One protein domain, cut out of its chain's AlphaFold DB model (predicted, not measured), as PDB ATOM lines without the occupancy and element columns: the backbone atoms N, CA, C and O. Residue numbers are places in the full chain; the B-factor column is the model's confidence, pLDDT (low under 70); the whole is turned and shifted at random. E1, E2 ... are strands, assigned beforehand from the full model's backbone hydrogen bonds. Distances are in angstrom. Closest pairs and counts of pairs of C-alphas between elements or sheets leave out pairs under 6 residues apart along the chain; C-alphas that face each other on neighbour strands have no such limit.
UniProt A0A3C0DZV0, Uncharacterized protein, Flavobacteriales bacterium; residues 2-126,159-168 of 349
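What this domain is: This is residues 2 to 126 and 159 to 168 of the 349 residues of an uncharacterized protein of Flavobacteriales bacterium (UniProt A0A3C0DZV0). Picture a long, thin ribbon of antiparallel strands: the long hairpin E1-E2 and the hairpin E3-E4 overlap side by side partway along it and reach out toward opposite ends. E2 bends sharply within the first hairpin, the small separate hairpin E5-E6 sits beside that hairpin's bent part, and E7 runs along E4 in the overlap. The printed part has 135 residues, with no named helix and seven strands in the order E1 to E7, and its class is all strand. E1, E2, E3, E4 and E7 form a branched, twisted antiparallel sheet, and E5 and E6 a second antiparallel one. The whole is extended, a rod of 103 by 32 by 19 A, with a radius of gyration of the C-alphas of 27.5 A.

How they stand to each other: Start at Ser 2, where E1, residues 2 to 26, begins; it forms an antiparallel hairpin with E2, residues 29 to 53, at 172 degrees between their directions. Look at N 4 and O 51, 2.8 A apart, and N 37 and O 17, 2.8 A. E2 bends by 74 degrees at residue 38, then runs on into E3, residues 56 to 61, across a break of 2 residues, at 32 degrees. E3 and E4, residues 68 to 84, form the next antiparallel hairpin, with N 58 and O 73 at 2.8 A. The pairing of E4 is staggered: its residues 70 to 75 pair with E3, and 78 to 83 with E2, where N 50 and O 81 are 2.8 A apart. E1 and E4 lie on opposite sides of E2. E7, residues 119 to 126, is antiparallel to E4, on the other side of it from E2, with N 80 and O 123 at 2.8 A. E5, residues 91 to 94, and E6, residues 100 to 103, form a hairpin with N 93 and O 101 at 2.9 A; the closest C-alphas of E1 and E6, those of Tyr 20 and Trp 103, are 7.8 A apart.

Where its parts are: Find C-alpha 2 at (188.240, 295.001, 352.690); from there E1 runs 68.3 A to C-alpha 26 at (251.027, 287.885, 326.731). E2 returns over 64.8 A, E3 adds 16.5 A, and E4 spans 50.3 A. E5 and E6 are four residues each. E7, 23.1 A long, ends at C-alpha 126, at (191.237, 309.526, 352.669).

The domain as a whole: The C-alphas farthest apart are those of Pro 27 and Ser 65, 103.5 A. Residues 63 to 68, of which 68 belongs to E4, stand free. Residues 127 to 158 are not printed, and C-alphas 126 and 159 are 20.2 A apart across the cut. The link from E6 to E7, 15 residues, is long. The mean pLDDT of the printed part is 93.0, and residues 64 to 65 are under 70.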
ATOM      1  N   SER A   2     187.608 295.926 353.636       95.50
ATOM      2  CA  SER A   2     188.240 295.001 352.690       95.50
ATOM      3  C   SER A   2     189.748 295.018 352.916       95.50
ATOM      4  O   SER A   2     190.314 296.098 353.093       95.50
ATOM      5  N   ILE A   3     190.373 293.843 352.927       97.25
ATOM      6  CA  ILE A   3     191.825 293.664 353.002       97.25
ATOM      7  C   ILE A   3     192.227 292.776 351.826       97.25
ATOM      8  O   ILE A   3     191.616 291.731 351.614       97.25
ATOM      9  N   ALA A   4     193.235 293.194 351.069       97.62
ATOM     10  CA  ALA A   4     193.735 292.488 349.901       97.62
ATOM     11  C   ALA A   4     195.271 292.400 349.963       97.62
ATOM     12  O   ALA A   4     195.946 293.397 349.669       97.62
ATOM     13  N   PRO A   5     195.827 291.245 350.378       97.50
ATOM     14  CA  PRO A   5     197.247 290.955 350.238       97.50
ATOM     15  C   PRO A   5     197.599 290.619 348.781       97.50
ATOM     16  O   PRO A   5     196.774 290.104 348.026       97.50
ATOM     17  N   SER A   6     198.840 290.885 348.394       97.31
ATOM     18  CA  SER A   6     199.429 290.514 347.114       97.31
ATOM     19  C   SER A   6     200.868 290.042 347.315       97.31
ATOM     20  O   SER A   6     201.638 290.604 348.093       97.31
ATOM     21  N   PHE A   7     201.232 288.984 346.601       97.75
ATOM     22  CA  PHE A   7     202.586 288.455 346.556       97.75
ATOM     23  C   PHE A   7     202.889 288.057 345.116       97.75
ATOM     24  O   PHE A   7     202.039 287.494 344.428       97.75
ATOM     25  N   SER A   8     204.077 288.398 344.645       96.81
ATOM     26  CA  SER A   8     204.550 288.088 343.298       96.81
ATOM     27  C   SER A   8     205.948 287.523 343.444       96.81
ATOM     28  O   SER A   8     206.753 288.126 344.147       96.81
ATOM     29  N   TYR A   9     206.215 286.402 342.780       96.38
ATOM     30  CA  TYR A   9     207.484 285.684 342.827       96.38
ATOM     31  C   TYR A   9     207.869 285.248 341.415       96.38
ATOM     32  O   TYR A   9     207.068 284.604 340.740       96.38
ATOM     33  N   ASN A  10     209.081 285.596 340.994       95.06
ATOM     34  CA  ASN A  10     209.703 285.133 339.762       95.06
ATOM     35  C   ASN A  10     210.998 284.410 340.117       95.06
ATOM     36  O   ASN A  10     211.761 284.888 340.956       95.06
ATOM     37  N   GLN A  11     211.261 283.300 339.440       95.19
ATOM     38  CA  GLN A  11     212.491 282.533 339.580       95.19
ATOM     39  C   GLN A  11     213.176 282.413 338.222       95.19
ATOM     40  O   GLN A  11     212.521 282.199 337.203       95.19
ATOM     41  N   TYR A  12     214.492 282.581 338.237       94.75
ATOM     42  CA  TYR A  12     215.379 282.534 337.091       94.75
ATOM     43  C   TYR A  12     216.392 281.443 337.365       94.75
ATOM     44  O   TYR A  12     217.286 281.622 338.188       94.75
ATOM     45  N   ASP A  13     216.224 280.314 336.693       94.44
ATOM     46  CA  ASP A  13     217.128 279.183 336.810       94.44
ATOM     47  C   ASP A  13     218.059 279.157 335.599       94.44
ATOM     48  O   ASP A  13     217.612 279.298 334.456       94.44
ATOM     49  N   SER A  14     219.352 278.975 335.851       94.06
ATOM     50  CA  SER A  14     220.365 278.787 334.817       94.06
ATOM     51  C   SER A  14     221.217 277.564 335.125       94.06
ATOM     52  O   SER A  14     221.538 277.294 336.280       94.06
ATOM     53  N   PHE A  15     221.589 276.834 334.078       94.75
ATOM     54  CA  PHE A  15     222.490 275.678 334.158       94.75
ATOM     55  C   PHE A  15     223.928 276.023 333.758       94.75
ATOM     56  O   PHE A  15     224.808 275.164 333.794       94.75
ATOM     57  N   GLU A  16     224.155 277.281 333.384       94.19
ATOM     58  CA  GLU A  16     225.451 277.840 333.022       94.19
ATOM     59  C   GLU A  16     225.539 279.269 333.567       94.19
ATOM     60  O   GLU A  16     224.542 279.998 333.588       94.19
ATOM     61  N   ALA A  17     226.716 279.678 334.024       93.94
ATOM     62  CA  ALA A  17     226.961 281.027 334.513       93.94
ATOM     63  C   ALA A  17     228.160 281.646 333.795       93.94
ATOM     64  O   ALA A  17     229.191 280.997 333.619       93.94
ATOM     65  N   LEU A  18     228.021 282.910 333.404       94.88
ATOM     66  CA  LEU A  18     229.125 283.703 332.880       94.88
ATOM     67  C   LEU A  18     230.023 284.139 334.037       94.88
ATOM     68  O   LEU A  18     229.551 284.722 335.015       94.88
ATOM     69  N   ASP A  19     231.316 283.892 333.908       94.69
ATOM     70  CA  ASP A  19     232.328 284.336 334.857       94.69
ATOM     71  C   ASP A  19     233.437 285.084 334.122       94.69
ATOM     72  O   ASP A  19     233.715 284.813 332.955       94.69
ATOM     73  N   TYR A  20     234.061 286.044 334.798       93.19
ATOM     74  CA  TYR A  20     235.229 286.741 334.282       93.19
ATOM     75  C   TYR A  20     236.360 286.633 335.282       93.19
ATOM     76  O   TYR A  20     236.185 286.845 336.481       93.19
ATOM     77  N   ARG A  21     237.550 286.361 334.759       90.75
ATOM     78  CA  ARG A  21     238.779 286.383 335.538       90.75
ATOM     79  C   ARG A  21     239.873 287.093 334.777       90.75
ATOM     80  O   ARG A  21     239.923 287.081 333.548       90.75
ATOM     81  N   GLU A  22     240.769 287.687 335.538       89.94
ATOM     82  CA  GLU A  22     241.971 288.281 334.997       89.94
ATOM     83  C   GLU A  22     242.996 287.173 334.691       89.94
ATOM     84  O   GLU A  22     243.254 286.294 335.518       89.94
ATOM     85  N   ALA A  23     243.540 287.171 333.474       86.44
ATOM     86  CA  ALA A  23     244.529 286.195 333.033       86.44
ATOM     87  C   ALA A  23     245.607 286.844 332.155       86.44
ATOM     88  O   ALA A  23     245.373 287.817 331.433       86.44
ATOM     89  N   VAL A  24     246.808 286.271 332.205       82.25
ATOM     90  CA  VAL A  24     247.944 286.701 331.386       82.25
ATOM     91  C   VAL A  24     247.614 286.460 329.910       82.25
ATOM     92  O   VAL A  24     247.369 285.327 329.500       82.25
ATOM     93  N   SER A  25     247.594 287.535 329.125       74.94
ATOM     94  CA  SER A  25     247.284 287.537 327.688       74.94
ATOM     95  C   SER A  25     248.536 287.690 326.804       74.94
ATOM     96  O   SER A  25     248.424 287.738 325.579       74.94
ATOM     97  N   GLY A  26     249.731 287.751 327.404       73.75
ATOM     98  CA  GLY A  26     251.027 287.885 326.731       73.75
ATOM     99  C   GLY A  26     252.179 288.075 327.731       73.75
ATOM    100  O   GLY A  26     251.922 288.108 328.930       73.75
ATOM    101  N   PRO A  27     253.441 288.211 327.271       71.88
ATOM    102  CA  PRO A  27     254.622 288.255 328.143       71.88
ATOM    103  C   PRO A  27     254.565 289.322 329.247       71.88
ATOM    104  O   PRO A  27     255.047 289.061 330.341       71.88
ATOM    105  N   ASP A  28     253.908 290.456 328.973       71.56
ATOM    106  CA  ASP A  28     253.731 291.583 329.902       71.56
ATOM    107  C   ASP A  28     252.303 292.170 329.853       71.56
ATOM    108  O   ASP A  28     252.082 293.329 330.207       71.56
ATOM    109  N   SER A  29     251.315 291.414 329.357       73.06
ATOM    110  CA  SER A  29     249.931 291.892 329.234       73.06
ATOM    111  C   SER A  29     248.960 291.021 330.017       73.06
ATOM    112  O   SER A  29     249.007 289.791 329.982       73.06
ATOM    113  N   VAL A  30     248.050 291.684 330.717       80.00
ATOM    114  CA  VAL A  30     246.988 291.060 331.496       80.00
ATOM    115  C   VAL A  30     245.654 291.518 330.913       80.00
ATOM    116  O   VAL A  30     245.507 292.684 330.550       80.00
ATOM    117  N   GLY A  31     244.717 290.587 330.745       83.25
ATOM    118  CA  GLY A  31     243.413 290.844 330.140       83.25
ATOM    119  C   GLY A  31     242.298 290.060 330.826       83.25
ATOM    120  O   GLY A  31     242.541 289.062 331.506       83.25
ATOM    121  N   LEU A  32     241.062 290.521 330.644       89.38
ATOM    122  CA  LEU A  32     239.873 289.823 331.125       89.38
ATOM    123  C   LEU A  32     239.515 288.682 330.173       89.38
ATOM    124  O   LEU A  32     239.326 288.892 328.976       89.38
ATOM    125  N   VAL A  33     239.385 287.480 330.725       90.19
ATOM    126  CA  VAL A  33     238.930 286.294 329.999       90.19
ATOM    127  C   VAL A  33     237.581 285.873 330.560       90.19
ATOM    128  O   VAL A  33     237.438 285.681 331.769       90.19
ATOM    129  N   SER A  34     236.595 285.738 329.674       92.69
ATOM    130  CA  SER A  34     235.283 285.177 329.996       92.69
ATOM    131  C   SER A  34     235.345 283.651 330.034       92.69
ATOM    132  O   SER A  34     235.898 283.042 329.115       92.69
ATOM    133  N   ASP A  35     234.717 283.045 331.032       92.75
ATOM    134  CA  ASP A  35     234.505 281.604 331.144       92.75
ATOM    135  C   ASP A  35     233.007 281.297 331.302       92.75
ATOM    136  O   ASP A  35     232.234 282.116 331.805       92.75
ATOM    137  N   THR A  36     232.587 280.119 330.848       95.06
ATOM    138  CA  THR A  36     231.226 279.608 331.042       95.06
ATOM    139  C   THR A  36     231.278 278.457 332.032       95.06
ATOM    140  O   THR A  36     231.685 277.344 331.704       95.06
ATOM    141  N   LEU A  37     230.850 278.725 333.260       93.75
ATOM    142  CA  LEU A  37     230.823 277.738 334.327       93.75
ATOM    143  C   LEU A  37     229.546 276.904 334.224       93.75
ATOM    144  O   LEU A  37     228.445 277.420 334.423       93.75
ATOM    145  N   THR A  38     229.675 275.607 333.948       94.00
ATOM    146  CA  THR A  38     228.540 274.677 333.998       94.00
ATOM    147  C   THR A  38     228.119 274.443 335.448       94.00
ATOM    148  O   THR A  38     228.931 274.065 336.292       94.00
ATOM    149  N   GLY A  39     226.838 274.636 335.748       92.44
ATOM    150  CA  GLY A  39     226.301 274.441 337.088       92.44
ATOM    151  C   GLY A  39     224.926 275.067 337.271       92.44
ATOM    152  O   GLY A  39     224.561 276.028 336.603       92.44
ATOM    153  N   PHE A  40     224.152 274.525 338.208       94.19
ATOM    154  CA  PHE A  40     222.850 275.087 338.547       94.19
ATOM    155  C   PHE A  40     223.006 276.346 339.410       94.19
ATOM    156  O   PHE A  40     223.600 276.301 340.488       94.19
ATOM    157  N   SER A  41     222.428 277.453 338.958       91.94
ATOM    158  CA  SER A  41     222.297 278.702 339.705       91.94
ATOM    159  C   SER A  41     220.870 279.225 339.593       91.94
ATOM    160  O   SER A  41     220.195 279.015 338.584       91.94
ATOM    161  N   SER A  42     220.397 279.887 340.645       92.88
ATOM    162  CA  SER A  42     219.043 280.423 340.681       92.88
ATOM    163  C   SER A  42     219.018 281.812 341.300       92.88
ATOM    164  O   SER A  42     219.637 282.065 342.337       92.88
ATOM    165  N   ALA A  43     218.257 282.703 340.676       94.19
ATOM    166  CA  ALA A  43     217.938 284.024 341.182       94.19
ATOM    167  C   ALA A  43     216.425 284.171 341.318       94.19
ATOM    168  O   ALA A  43     215.658 283.645 340.519       94.19
ATOM    169  N   ASN A  44     215.979 284.933 342.316       93.44
ATOM    170  CA  ASN A  44     214.556 285.185 342.516       93.44
ATOM    171  C   ASN A  44     214.245 286.655 342.768       93.44
ATOM    172  O   ASN A  44     214.968 287.349 343.488       93.44
ATOM    173  N   ASP A  45     213.130 287.095 342.204       95.06
ATOM    174  CA  ASP A  45     212.494 288.362 342.529       95.06
ATOM    175  C   ASP A  45     211.209 288.079 343.276       95.06
ATOM    176  O   ASP A  45     210.387 287.273 342.838       95.06
ATOM    177  N   TRP A  46     211.006 288.774 344.385       95.50
ATOM    178  CA  TRP A  46     209.721 288.757 345.053       95.50
ATOM    179  C   TRP A  46     209.343 290.144 345.527       95.50
ATOM    180  O   TRP A  46     210.190 290.958 345.872       95.50
ATOM    181  N   ARG A  47     208.042 290.403 345.547       96.81
ATOM    182  CA  ARG A  47     207.469 291.630 346.093       96.81
ATOM    183  C   ARG A  47     206.206 291.298 346.855       96.81
ATOM    184  O   ARG A  47     205.446 290.402 346.474       96.81
ATOM    185  N   PHE A  48     205.985 292.050 347.916       97.12
ATOM    186  CA  PHE A  48     204.869 291.871 348.826       97.12
ATOM    187  C   PHE A  48     204.065 293.162 348.938       97.12
ATOM    188  O   PHE A  48     204.623 294.261 348.945       97.12
ATOM    189  N   GLY A  49     202.748 293.042 349.045       97.81
ATOM    190  CA  GLY A  49     201.864 294.164 349.303       97.81
ATOM    191  C   GLY A  49     200.650 293.760 350.124       97.81
ATOM    192  O   GLY A  49     200.154 292.643 350.029       97.81
ATOM    193  N   VAL A  50     200.143 294.679 350.936       98.12
ATOM    194  CA  VAL A  50     198.870 294.524 351.646       98.12
ATOM    195  C   VAL A  50     198.127 295.832 351.559       98.12
ATOM    196  O   VAL A  50     198.638 296.865 351.973       98.12
ATOM    197  N   SER A  51     196.898 295.795 351.059       97.56
ATOM    198  CA  SER A  51     196.015 296.956 351.050       97.56
ATOM    199  C   SER A  51     194.802 296.721 351.936       97.56
ATOM    200  O   SER A  51     194.260 295.622 351.992       97.56
ATOM    201  N   ALA A  52     194.373 297.759 352.639       98.31
ATOM    202  CA  ALA A  52     193.181 297.772 353.463       98.31
ATOM    203  C   ALA A  52     192.354 299.018 353.137       98.31
ATOM    204  O   ALA A  52     192.877 300.120 352.969       98.31
ATOM    205  N   SER A  53     191.039 298.853 353.052       97.69
ATOM    206  CA  SER A  53     190.110 299.953 352.813       97.69
ATOM    207  C   SER A  53     188.807 299.758 353.575       97.69
ATOM    208  O   SER A  53     188.353 298.640 353.841       97.69
ATOM    209  N   THR A  54     188.166 300.861 353.935       97.81
ATOM    210  CA  THR A  54     186.828 300.832 354.526       97.81
ATOM    211  C   THR A  54     186.009 302.020 354.042       97.81
ATOM    212  O   THR A  54     186.536 302.935 353.416       97.81
ATOM    213  N   ARG A  55     184.699 301.982 354.284       97.88
ATOM    214  CA  ARG A  55     183.779 303.075 353.971       97.88
ATOM    215  C   ARG A  55     182.909 303.363 355.181       97.88
ATOM    216  O   ARG A  55     182.246 302.464 355.690       97.88
ATOM    217  N   PHE A  56     182.903 304.616 355.602       97.75
ATOM    218  CA  PHE A  56     182.054 305.147 356.652       97.75
ATOM    219  C   PHE A  56     180.973 306.020 356.028       97.75
ATOM    220  O   PHE A  56     181.253 306.862 355.173       97.75
ATOM    221  N   TYR A  57     179.736 305.825 356.467       97.38
ATOM    222  CA  TYR A  57     178.583 306.585 356.006       97.38
ATOM    223  C   TYR A  57     178.012 307.372 357.184       97.38
ATOM    224  O   TYR A  57     177.576 306.779 358.165       97.38
ATOM    225  N   GLY A  58     177.992 308.700 357.076       96.69
ATOM    226  CA  GLY A  58     177.346 309.596 358.034       96.69
ATOM    227  C   GLY A  58     176.204 310.362 357.376       96.69
ATOM    228  O   GLY A  58     176.349 310.842 356.253       96.69
ATOM    229  N   THR A  59     175.064 310.483 358.059       96.25
ATOM    230  CA  THR A  59     173.955 311.352 357.634       96.25
ATOM    231  C   THR A  59     173.615 312.313 358.761       96.25
ATOM    232  O   THR A  59     173.248 311.889 359.852       96.25
ATOM    233  N   PHE A  60     173.721 313.608 358.488       94.31
ATOM    234  CA  PHE A  60     173.409 314.682 359.419       94.31
ATOM    235  C   PHE A  60     172.085 315.317 359.004       94.31
ATOM    236  O   PHE A  60     171.997 315.927 357.939       94.31
ATOM    237  N   ASN A  61     171.045 315.163 359.821       93.62
ATOM    238  CA  ASN A  61     169.753 315.794 359.562       93.62
ATOM    239  C   ASN A  61     169.809 317.270 359.970       93.62
ATOM    240  O   ASN A  61     170.218 317.604 361.081       93.62
ATOM    241  N   ALA A  62     169.387 318.153 359.073       86.50
ATOM    242  CA  ALA A  62     169.233 319.564 359.383       86.50
ATOM    243  C   ALA A  62     167.954 319.785 360.212       86.50
ATOM    244  O   ALA A  62     166.985 319.026 360.116       86.50
ATOM    245  N   ARG A  63     167.949 320.821 361.061       80.62
ATOM    246  CA  ARG A  63     166.764 321.190 361.853       80.62
ATOM    247  C   ARG A  63     165.596 321.538 360.917       80.62
ATOM    248  O   ARG A  63     165.808 322.104 359.853       80.62
ATOM    249  N   ARG A  64     164.365 321.226 361.344       66.25
ATOM    250  CA  ARG A  64     163.127 321.192 360.527       66.25
ATOM    251  C   ARG A  64     162.737 322.478 359.771       66.25
ATOM    252  O   ARG A  64     161.820 322.411 358.963       66.25
ATOM    253  N   SER A  65     163.377 323.620 360.010       63.47
ATOM    254  CA  SER A  65     163.036 324.887 359.349       63.47
ATOM    255  C   SER A  65     164.094 325.233 358.303       63.47
ATOM    256  O   SER A  65     165.075 325.918 358.589       63.47
ATOM    257  N   GLY A  66     163.944 324.688 357.095       82.06
ATOM    258  CA  GLY A  66     164.839 324.978 355.981       82.06
ATOM    259  C   GLY A  66     164.658 324.034 354.798       82.06
ATOM    260  O   GLY A  66     164.124 322.940 354.925       82.06
ATOM    261  N   ARG A  67     165.144 324.460 353.626       88.00
ATOM    262  CA  ARG A  67     165.131 323.635 352.407       88.00
ATOM    263  C   ARG A  67     166.148 322.501 352.453       88.00
ATOM    264  O   ARG A  67     166.006 321.542 351.710       88.00
ATOM    265  N   LEU A  68     167.191 322.612 353.272       91.88
ATOM    266  CA  LEU A  68     168.147 321.537 353.507       91.88
ATOM    267  C   LEU A  68     167.554 320.583 354.544       91.88
ATOM    268  O   LEU A  68     167.276 321.009 355.657       91.88
ATOM    269  N   HIS A  69     167.386 319.310 354.194       92.81
ATOM    270  CA  HIS A  69     166.839 318.292 355.097       92.81
ATOM    271  C   HIS A  69     167.927 317.422 355.716       92.81
ATOM    272  O   HIS A  69     167.862 317.087 356.896       92.81
ATOM    273  N   ALA A  70     168.925 317.035 354.925       95.12
ATOM    274  CA  ALA A  70     170.016 316.197 355.396       95.12
ATOM    275  C   ALA A  70     171.274 316.405 354.557       95.12
ATOM    276  O   ALA A  70     171.186 316.696 353.364       95.12
ATOM    277  N   VAL A  71     172.434 316.193 355.167       96.25
ATOM    278  CA  VAL A  71     173.732 316.106 354.498       96.25
ATOM    279  C   VAL A  71     174.284 314.708 354.726       96.25
ATOM    280  O   VAL A  71     174.420 314.267 355.865       96.25
ATOM    281  N   ARG A  72     174.603 314.003 353.646       96.50
ATOM    282  CA  ARG A  72     175.286 312.715 353.683       96.50
ATOM    283  C   ARG A  72     176.766 312.934 353.406       96.50
ATOM    284  O   ARG A  72     177.120 313.532 352.395       96.50
ATOM    285  N   HIS A  73     177.610 312.404 354.278       97.94
ATOM    286  CA  HIS A  73     179.055 312.375 354.122       97.94
ATOM    287  C   HIS A  73     179.518 310.918 354.043       97.94
ATOM    288  O   HIS A  73     179.180 310.103 354.902       97.94
ATOM    289  N   VAL A  74     180.264 310.579 352.998       98.25
ATOM    290  CA  VAL A  74     180.900 309.269 352.842       98.25
ATOM    291  C   VAL A  74     182.404 309.449 352.963       98.25
ATOM    292  O   VAL A  74     182.976 310.202 352.182       98.25
ATOM    293  N   LEU A  75     183.033 308.754 353.911       98.19
ATOM    294  CA  LEU A  75     184.487 308.725 354.077       98.19
ATOM    295  C   LEU A  75     185.013 307.350 353.682       98.19
ATOM    296  O   LEU A  75     184.541 306.333 354.180       98.19
ATOM    297  N   SER A  76     186.008 307.312 352.809       98.31
ATOM    298  CA  SER A  76     186.635 306.092 352.307       98.31
ATOM    299  C   SER A  76     188.143 306.141 352.568       98.31
ATOM    300  O   SER A  76     188.890 306.577 351.687       98.31
ATOM    301  N   PRO A  77     188.610 305.780 353.777       98.19
ATOM    302  CA  PRO A  77     190.035 305.672 354.046       98.19
ATOM    303  C   PRO A  77     190.641 304.400 353.447       98.19
ATOM    304  O   PRO A  77     189.999 303.347 353.360       98.19
ATOM    305  N   THR A  78     191.907 304.516 353.063       98.06
ATOM    306  CA  THR A  78     192.724 303.472 352.441       98.06
ATOM    307  C   THR A  78     194.126 303.496 353.031       98.06
ATOM    308  O   THR A  78     194.709 304.570 353.161       98.06
ATOM    309  N   VAL A  79     194.686 302.329 353.333       98.25
ATOM    310  CA  VAL A  79     196.092 302.152 353.718       98.25
ATOM    311  C   VAL A  79     196.671 301.010 352.887       98.25
ATOM    312  O   VAL A  79     195.984 300.021 352.646       98.25
ATOM    313  N   GLY A  80     197.907 301.138 352.417       98.19
ATOM    314  CA  GLY A  80     198.567 300.127 351.599       98.19
ATOM    315  C   GLY A  80     200.052 300.027 351.903       98.19
ATOM    316  O   GLY A  80     200.785 300.974 351.650       98.19
ATOM    317  N   LEU A  81     200.496 298.883 352.408       98.19
ATOM    318  CA  LEU A  81     201.903 298.542 352.576       98.19
ATOM    319  C   LEU A  81     202.422 297.868 351.300       98.19
ATOM    320  O   LEU A  81     201.739 297.013 350.739       98.19
ATOM    321  N   SER A  82     203.626 298.214 350.861       97.69
ATOM    322  CA  SER A  82     204.337 297.532 349.776       97.69
ATOM    323  C   SER A  82     205.817 297.410 350.111       97.69
ATOM    324  O   SER A  82     206.395 298.383 350.597       97.69
ATOM    325  N   TYR A  83     206.432 296.274 349.796       98.00
ATOM    326  CA  TYR A  83     207.862 296.042 349.972       98.00
ATOM    327  C   TYR A  83     208.456 295.267 348.792       98.00
ATOM    328  O   TYR A  83     207.885 294.273 348.331       98.00
ATOM    329  N   ASN A  84     209.604 295.743 348.325       96.50
ATOM    330  CA  ASN A  84     210.469 295.136 347.331       96.50
ATOM    331  C   ASN A  84     211.900 295.133 347.895       96.50
ATOM    332  O   ASN A  84     212.425 296.218 348.150       96.50
ATOM    333  N   PRO A  85     212.522 293.966 348.107       96.56
ATOM    334  CA  PRO A  85     213.879 293.879 348.630       96.56
ATOM    335  C   PRO A  85     214.916 294.305 347.584       96.56
ATOM    336  O   PRO A  85     214.660 294.262 346.378       96.56
ATOM    337  N   GLU A  86     216.117 294.636 348.054       96.25
ATOM    338  CA  GLU A  86     217.279 294.760 347.178       96.25
ATOM    339  C   GLU A  86     217.705 293.397 346.607       96.25
ATOM    340  O   GLU A  86     217.622 292.343 347.259       96.25
ATOM    341  N   ARG A  87     218.172 293.430 345.357       95.25
ATOM    342  CA  ARG A  87     218.788 292.313 344.645       95.25
ATOM    343  C   ARG A  87     219.992 292.826 343.870       95.25
ATOM    344  O   ARG A  87     219.815 293.567 342.910       95.25
ATOM    345  N   VAL A  88     221.176 292.376 344.269       93.94
ATOM    346  CA  VAL A  88     222.429 292.581 343.538       93.94
ATOM    347  C   VAL A  88     222.859 291.232 342.974       93.94
ATOM    348  O   VAL A  88     222.986 290.250 343.708       93.94
ATOM    349  N   ARG A  89     222.988 291.166 341.657       92.94
ATOM    350  CA  ARG A  89     223.283 289.973 340.856       92.94
ATOM    351  C   ARG A  89     224.517 290.191 340.016       92.94
ATOM    352  O   ARG A  89     225.252 289.231 339.786       92.94
ATOM    353  N   ASP A  90     224.722 291.428 339.585       94.06
ATOM    354  CA  ASP A  90     225.945 291.821 338.922       94.06
ATOM    355  C   ASP A  90     227.126 291.596 339.878       94.06
ATOM    356  O   ASP A  90     227.088 291.914 341.071       94.06
ATOM    357  N   ARG A  91     228.171 290.964 339.354       93.31
ATOM    358  CA  ARG A  91     229.457 290.779 340.017       93.31
ATOM    359  C   ARG A  91     230.428 291.799 339.466       93.31
ATOM    360  O   ARG A  91     230.347 292.132 338.289       93.31
ATOM    361  N   THR A  92     231.371 292.224 340.294       94.12
ATOM    362  CA  THR A  92     232.428 293.149 339.889       94.12
ATOM    363  C   THR A  92     233.785 292.545 340.201       94.12
ATOM    364  O   THR A  92     233.966 291.922 341.249       94.12
ATOM    365  N   ILE A  93     234.740 292.754 339.302       92.44
ATOM    366  CA  ILE A  93     236.161 292.508 339.529       92.44
ATOM    367  C   ILE A  93     236.918 293.813 339.288       92.44
ATOM    368  O   ILE A  93     236.675 294.492 338.294       92.44
ATOM    369  N   THR A  94     237.829 294.158 340.192       92.56
ATOM    370  CA  THR A  94     238.794 295.241 339.975       92.56
ATOM    371  C   THR A  94     240.041 294.632 339.346       92.56
ATOM    372  O   THR A  94     240.638 293.721 339.924       92.56
ATOM    373  N   THR A  95     240.416 295.089 338.153       86.81
ATOM    374  CA  THR A  95     241.593 294.589 337.428       86.81
ATOM    375  C   THR A  95     242.890 295.031 338.102       86.81
ATOM    376  O   THR A  95     242.922 295.993 338.874       86.81
ATOM    377  N   SER A  96     244.003 294.383 337.758       85.56
ATOM    378  CA  SER A  96     245.348 294.787 338.192       85.56
ATOM    379  C   SER A  96     245.727 296.227 337.800       85.56
ATOM    380  O   SER A  96     246.617 296.816 338.414       85.56
ATOM    381  N   GLN A  97     245.032 296.817 336.820       85.94
ATOM    382  CA  GLN A  97     245.192 298.210 336.382       85.94
ATOM    383  C   GLN A  97     244.298 299.199 337.157       85.94
ATOM    384  O   GLN A  97     244.385 300.405 336.935       85.94
ATOM    385  N   GLY A  98     243.472 298.707 338.089       85.44
ATOM    386  CA  GLY A  98     242.571 299.516 338.912       85.44
ATOM    387  C   GLY A  98     241.240 299.866 338.241       85.44
ATOM    388  O   GLY A  98     240.558 300.776 338.704       85.44
ATOM    389  N   GLU A  99     240.872 299.175 337.159       88.69
ATOM    390  CA  GLU A  99     239.585 299.362 336.481       88.69
ATOM    391  C   GLU A  99     238.542 298.372 337.012       88.69
ATOM    392  O   GLU A  99     238.814 297.176 337.114       88.69
ATOM    393  N   ASP A 100     237.332 298.848 337.308       91.88
ATOM    394  CA  ASP A 100     236.221 297.991 337.725       91.88
ATOM    395  C   ASP A 100     235.451 297.466 336.511       91.88
ATOM    396  O   ASP A 100     234.954 298.233 335.682       91.88
ATOM    397  N   PHE A 101     235.297 296.147 336.437       92.00
ATOM    398  CA  PHE A 101     234.507 295.473 335.417       92.00
ATOM    399  C   PHE A 101     233.352 294.702 336.053       92.00
ATOM    400  O   PHE A 101     233.568 293.792 336.853       92.00
ATOM    401  N   GLY A 102     232.122 295.073 335.689       93.94
ATOM    402  CA  GLY A 102     230.892 294.441 336.160       93.94
ATOM    403  C   GLY A 102     230.269 293.516 335.115       93.94
ATOM    404  O   GLY A 102     230.213 293.868 333.937       93.94
ATOM    405  N   TRP A 103     229.756 292.357 335.526       95.12
ATOM    406  CA  TRP A 103     228.993 291.460 334.655       95.12
ATOM    407  C   TRP A 103     227.862 290.758 335.399       95.12
ATOM    408  O   TRP A 103     227.940 290.503 336.598       95.12
ATOM    409  N   ASN A 104     226.825 290.375 334.658       95.31
ATOM    410  CA  ASN A 104     225.733 289.571 335.186       95.31
ATOM    411  C   ASN A 104     226.009 288.076 334.933       95.31
ATOM    412  O   ASN A 104     226.084 287.671 333.767       95.31
ATOM    413  N   PRO A 105     226.110 287.223 335.970       95.00
ATOM    414  CA  PRO A 105     226.363 285.794 335.790       95.00
ATOM    415  C   PRO A 105     225.299 285.064 334.960       95.00
ATOM    416  O   PRO A 105     225.581 284.023 334.378       95.00
ATOM    417  N   TYR A 106     224.083 285.605 334.862       95.31
ATOM    418  CA  TYR A 106     222.973 285.008 334.117       95.31
ATOM    419  C   TYR A 106     222.899 285.476 332.656       95.31
ATOM    420  O   TYR A 106     221.952 285.116 331.958       95.31
ATOM    421  N   ALA A 107     223.866 286.265 332.169       94.56
ATOM    422  CA  ALA A 107     223.830 286.888 330.841       94.56
ATOM    423  C   ALA A 107     223.754 285.896 329.661       94.56
ATOM    424  O   ALA A 107     223.324 286.278 328.575       94.56
ATOM    425  N   LEU A 108     224.144 284.631 329.867       91.69
ATOM    426  CA  LEU A 108     224.023 283.557 328.869       91.69
ATOM    427  C   LEU A 108     222.574 283.070 328.690       91.69
ATOM    428  O   LEU A 108     222.228 282.479 327.667       91.69
ATOM    429  N   GLY A 109     221.713 283.305 329.682       89.12
ATOM    430  CA  GLY A 109     220.323 282.876 329.667       89.12
ATOM    431  C   GLY A 109     219.441 283.752 328.776       89.12
ATOM    432  O   GLY A 109     219.625 284.960 328.655       89.12
ATOM    433  N   ARG A 110     218.385 283.160 328.203       90.19
ATOM    434  CA  ARG A 110     217.354 283.918 327.464       90.19
ATOM    435  C   ARG A 110     216.607 284.922 328.353       90.19
ATOM    436  O   ARG A 110     216.131 285.943 327.860       90.19
ATOM    437  N   PHE A 111     216.458 284.604 329.637       92.12
ATOM    438  CA  PHE A 111     215.808 285.453 330.632       92.12
ATOM    439  C   PHE A 111     216.837 285.842 331.689       92.12
ATOM    440  O   PHE A 111     217.176 285.034 332.550       92.12
ATOM    441  N   VAL A 112     217.329 287.077 331.604       93.88
ATOM    442  CA  VAL A 112     218.382 287.585 332.486       93.88
ATOM    443  C   VAL A 112     217.741 288.412 333.606       93.88
ATOM    444  O   VAL A 112     217.117 289.435 333.312       93.88
ATOM    445  N   PRO A 113     217.841 287.993 334.878       94.06
ATOM    446  CA  PRO A 113     217.413 288.815 335.998       94.06
ATOM    447  C   PRO A 113     218.354 290.013 336.172       94.06
ATOM    448  O   PRO A 113     219.573 289.861 336.183       94.06
ATOM    449  N   THR A 114     217.785 291.202 336.351       93.19
ATOM    450  CA  THR A 114     218.535 292.447 336.580       93.19
ATOM    451  C   THR A 114     218.562 292.806 338.055       93.19
ATOM    452  O   THR A 114     217.713 292.345 338.816       93.19
ATOM    453  N   ASP A 115     219.472 293.679 338.463       93.81
ATOM    454  CA  ASP A 115     219.458 294.220 339.819       93.81
ATOM    455  C   ASP A 115     218.153 294.961 340.130       93.81
ATOM    456  O   ASP A 115     217.512 295.562 339.260       93.81
ATOM    457  N   ALA A 116     217.749 294.907 341.395       92.12
ATOM    458  CA  ALA A 116     216.583 295.606 341.906       92.12
ATOM    459  C   ALA A 116     216.978 296.398 343.147       92.12
ATOM    460  O   ALA A 116     217.613 295.868 344.052       92.12
ATOM    461  N   ARG A 117     216.567 297.665 343.206       93.38
ATOM    462  CA  ARG A 117     216.751 298.495 344.400       93.38
ATOM    463  C   ARG A 117     215.703 298.166 345.454       93.38
ATOM    464  O   ARG A 117     214.557 297.847 345.118       93.38
ATOM    465  N   GLU A 118     216.079 298.319 346.719       96.25
ATOM    466  CA  GLU A 118     215.113 298.243 347.807       96.25
ATOM    467  C   GLU A 118     214.079 299.370 347.690       96.25
ATOM    468  O   GLU A 118     214.406 300.531 347.430       96.25
ATOM    469  N   ALA A 119     212.808 299.027 347.869       96.56
ATOM    470  CA  ALA A 119     211.721 299.988 347.919       96.56
ATOM    471  C   ALA A 119     210.650 299.514 348.897       96.56
ATOM    472  O   ALA A 119     210.099 298.421 348.768       96.56
ATOM    473  N   GLY A 120     210.290 300.367 349.848       97.62
ATOM    474  CA  GLY A 120     209.254 300.075 350.825       97.62
ATOM    475  C   GLY A 120     208.408 301.302 351.097       97.62
ATOM    476  O   GLY A 120     208.936 302.383 351.330       97.62
ATOM    477  N   SER A 121     207.083 301.166 351.044       97.75
ATOM    478  CA  SER A 121     206.197 302.289 351.355       97.75
ATOM    479  C   SER A 121     204.916 301.878 352.069       97.75
ATOM    480  O   SER A 121     204.329 300.836 351.780       97.75
ATOM    481  N   LEU A 122     204.471 302.728 352.993       98.31
ATOM    482  CA  LEU A 122     203.123 302.734 353.542       98.31
ATOM    483  C   LEU A 122     202.369 303.908 352.921       98.31
ATOM    484  O   LEU A 122     202.603 305.067 353.240       98.31
ATOM    485  N   ASN A 123     201.452 303.602 352.018       97.88
ATOM    486  CA  ASN A 123     200.567 304.552 351.367       97.88
ATOM    487  C   ASN A 123     199.317 304.738 352.218       97.88
ATOM    488  O   ASN A 123     198.751 303.767 352.717       97.88
ATOM    489  N   PHE A 124     198.848 305.969 352.352       98.06
ATOM    490  CA  PHE A 124     197.606 306.276 353.041       98.06
ATOM    491  C   PHE A 124     196.789 307.279 352.235       98.06
ATOM    492  O   PHE A 124     197.306 308.142 351.524       98.06
ATOM    493  N   GLY A 125     195.475 307.151 352.343       98.31
ATOM    494  CA  GLY A 125     194.537 307.979 351.616       98.31
ATOM    495  C   GLY A 125     193.225 308.117 352.363       98.31
ATOM    496  O   GLY A 125     192.777 307.194 353.036       98.31
ATOM    497  N   LEU A 126     192.596 309.275 352.224       98.44
ATOM    498  CA  LEU A 126     191.237 309.526 352.669       98.44
ATOM    499  C   LEU A 126     190.473 310.166 351.522       98.44
ATOM    500  O   LEU A 126     190.797 311.277 351.110       98.44
ATOM    501  N   PHE A 159     209.587 303.850 354.286       97.00
ATOM    502  CA  PHE A 159     210.254 303.326 355.478       97.00
ATOM    503  C   PHE A 159     211.666 302.783 355.209       97.00
ATOM    504  O   PHE A 159     212.314 302.330 356.145       97.00
ATOM    505  N   VAL A 160     212.122 302.811 353.952       97.25
ATOM    506  CA  VAL A 160     213.482 302.411 353.546       97.25
ATOM    507  C   VAL A 160     214.386 303.637 353.360       97.25
ATOM    508  O   VAL A 160     215.601 303.515 353.345       97.25
ATOM    509  N   ALA A 161     213.817 304.839 353.217       96.44
ATOM    510  CA  ALA A 161     214.609 306.052 353.043       96.44
ATOM    511  C   ALA A 161     215.319 306.476 354.340       96.44
ATOM    512  O   ALA A 161     214.702 306.509 355.409       96.44
ATOM    513  N   ASP A 162     216.574 306.911 354.203       95.88
ATOM    514  CA  ASP A 162     217.386 307.450 355.305       95.88
ATOM    515  C   ASP A 162     216.910 308.824 355.791       95.88
ATOM    516  O   ASP A 162     217.155 309.207 356.931       95.88
ATOM    517  N   SER A 163     216.241 309.587 354.923       96.50
ATOM    518  CA  SER A 163     215.713 310.916 355.235       96.50
ATOM    519  C   SER A 163     214.466 311.217 354.417       96.50
ATOM    520  O   SER A 163     214.218 310.598 353.378       96.50
ATOM    521  N   MET A 164     213.677 312.195 354.866       96.38
ATOM    522  CA  MET A 164     212.499 312.683 354.149       96.38
ATOM    523  C   MET A 164     211.482 311.562 353.869       96.38
ATOM    524  O   MET A 164     210.902 311.464 352.784       96.38
ATOM    525  N   GLN A 165     211.252 310.717 354.876       96.88
ATOM    526  CA  GLN A 165     210.477 309.480 354.764       96.88
ATOM    527  C   GLN A 165     209.003 309.703 354.387       96.88
ATOM    528  O   GLN A 165     208.446 308.965 353.579       96.88
ATOM    529  N   VAL A 166     208.333 310.717 354.932       97.38
ATOM    530  CA  VAL A 166     206.960 311.081 354.541       97.38
ATOM    531  C   VAL A 166     206.969 311.845 353.214       97.38
ATOM    532  O   VAL A 166     207.721 312.799 353.048       97.38
ATOM    533  N   SER A 167     206.105 311.486 352.271       97.81
ATOM    534  CA  SER A 167     205.944 312.212 351.012       97.81
ATOM    535  C   SER A 167     205.252 313.563 351.211       97.81
ATOM    536  O   SER A 167     204.592 313.823 352.218       97.81
ATOM    537  N   ASP A 168     205.271 314.408 350.180       97.88
ATOM    538  CA  ASP A 168     204.292 315.493 350.118       97.88
ATOM    539  C   ASP A 168     202.858 314.923 350.143       97.88
ATOM    540  O   ASP A 168     202.558 313.893 349.529       97.88
TER     541      ASP A 168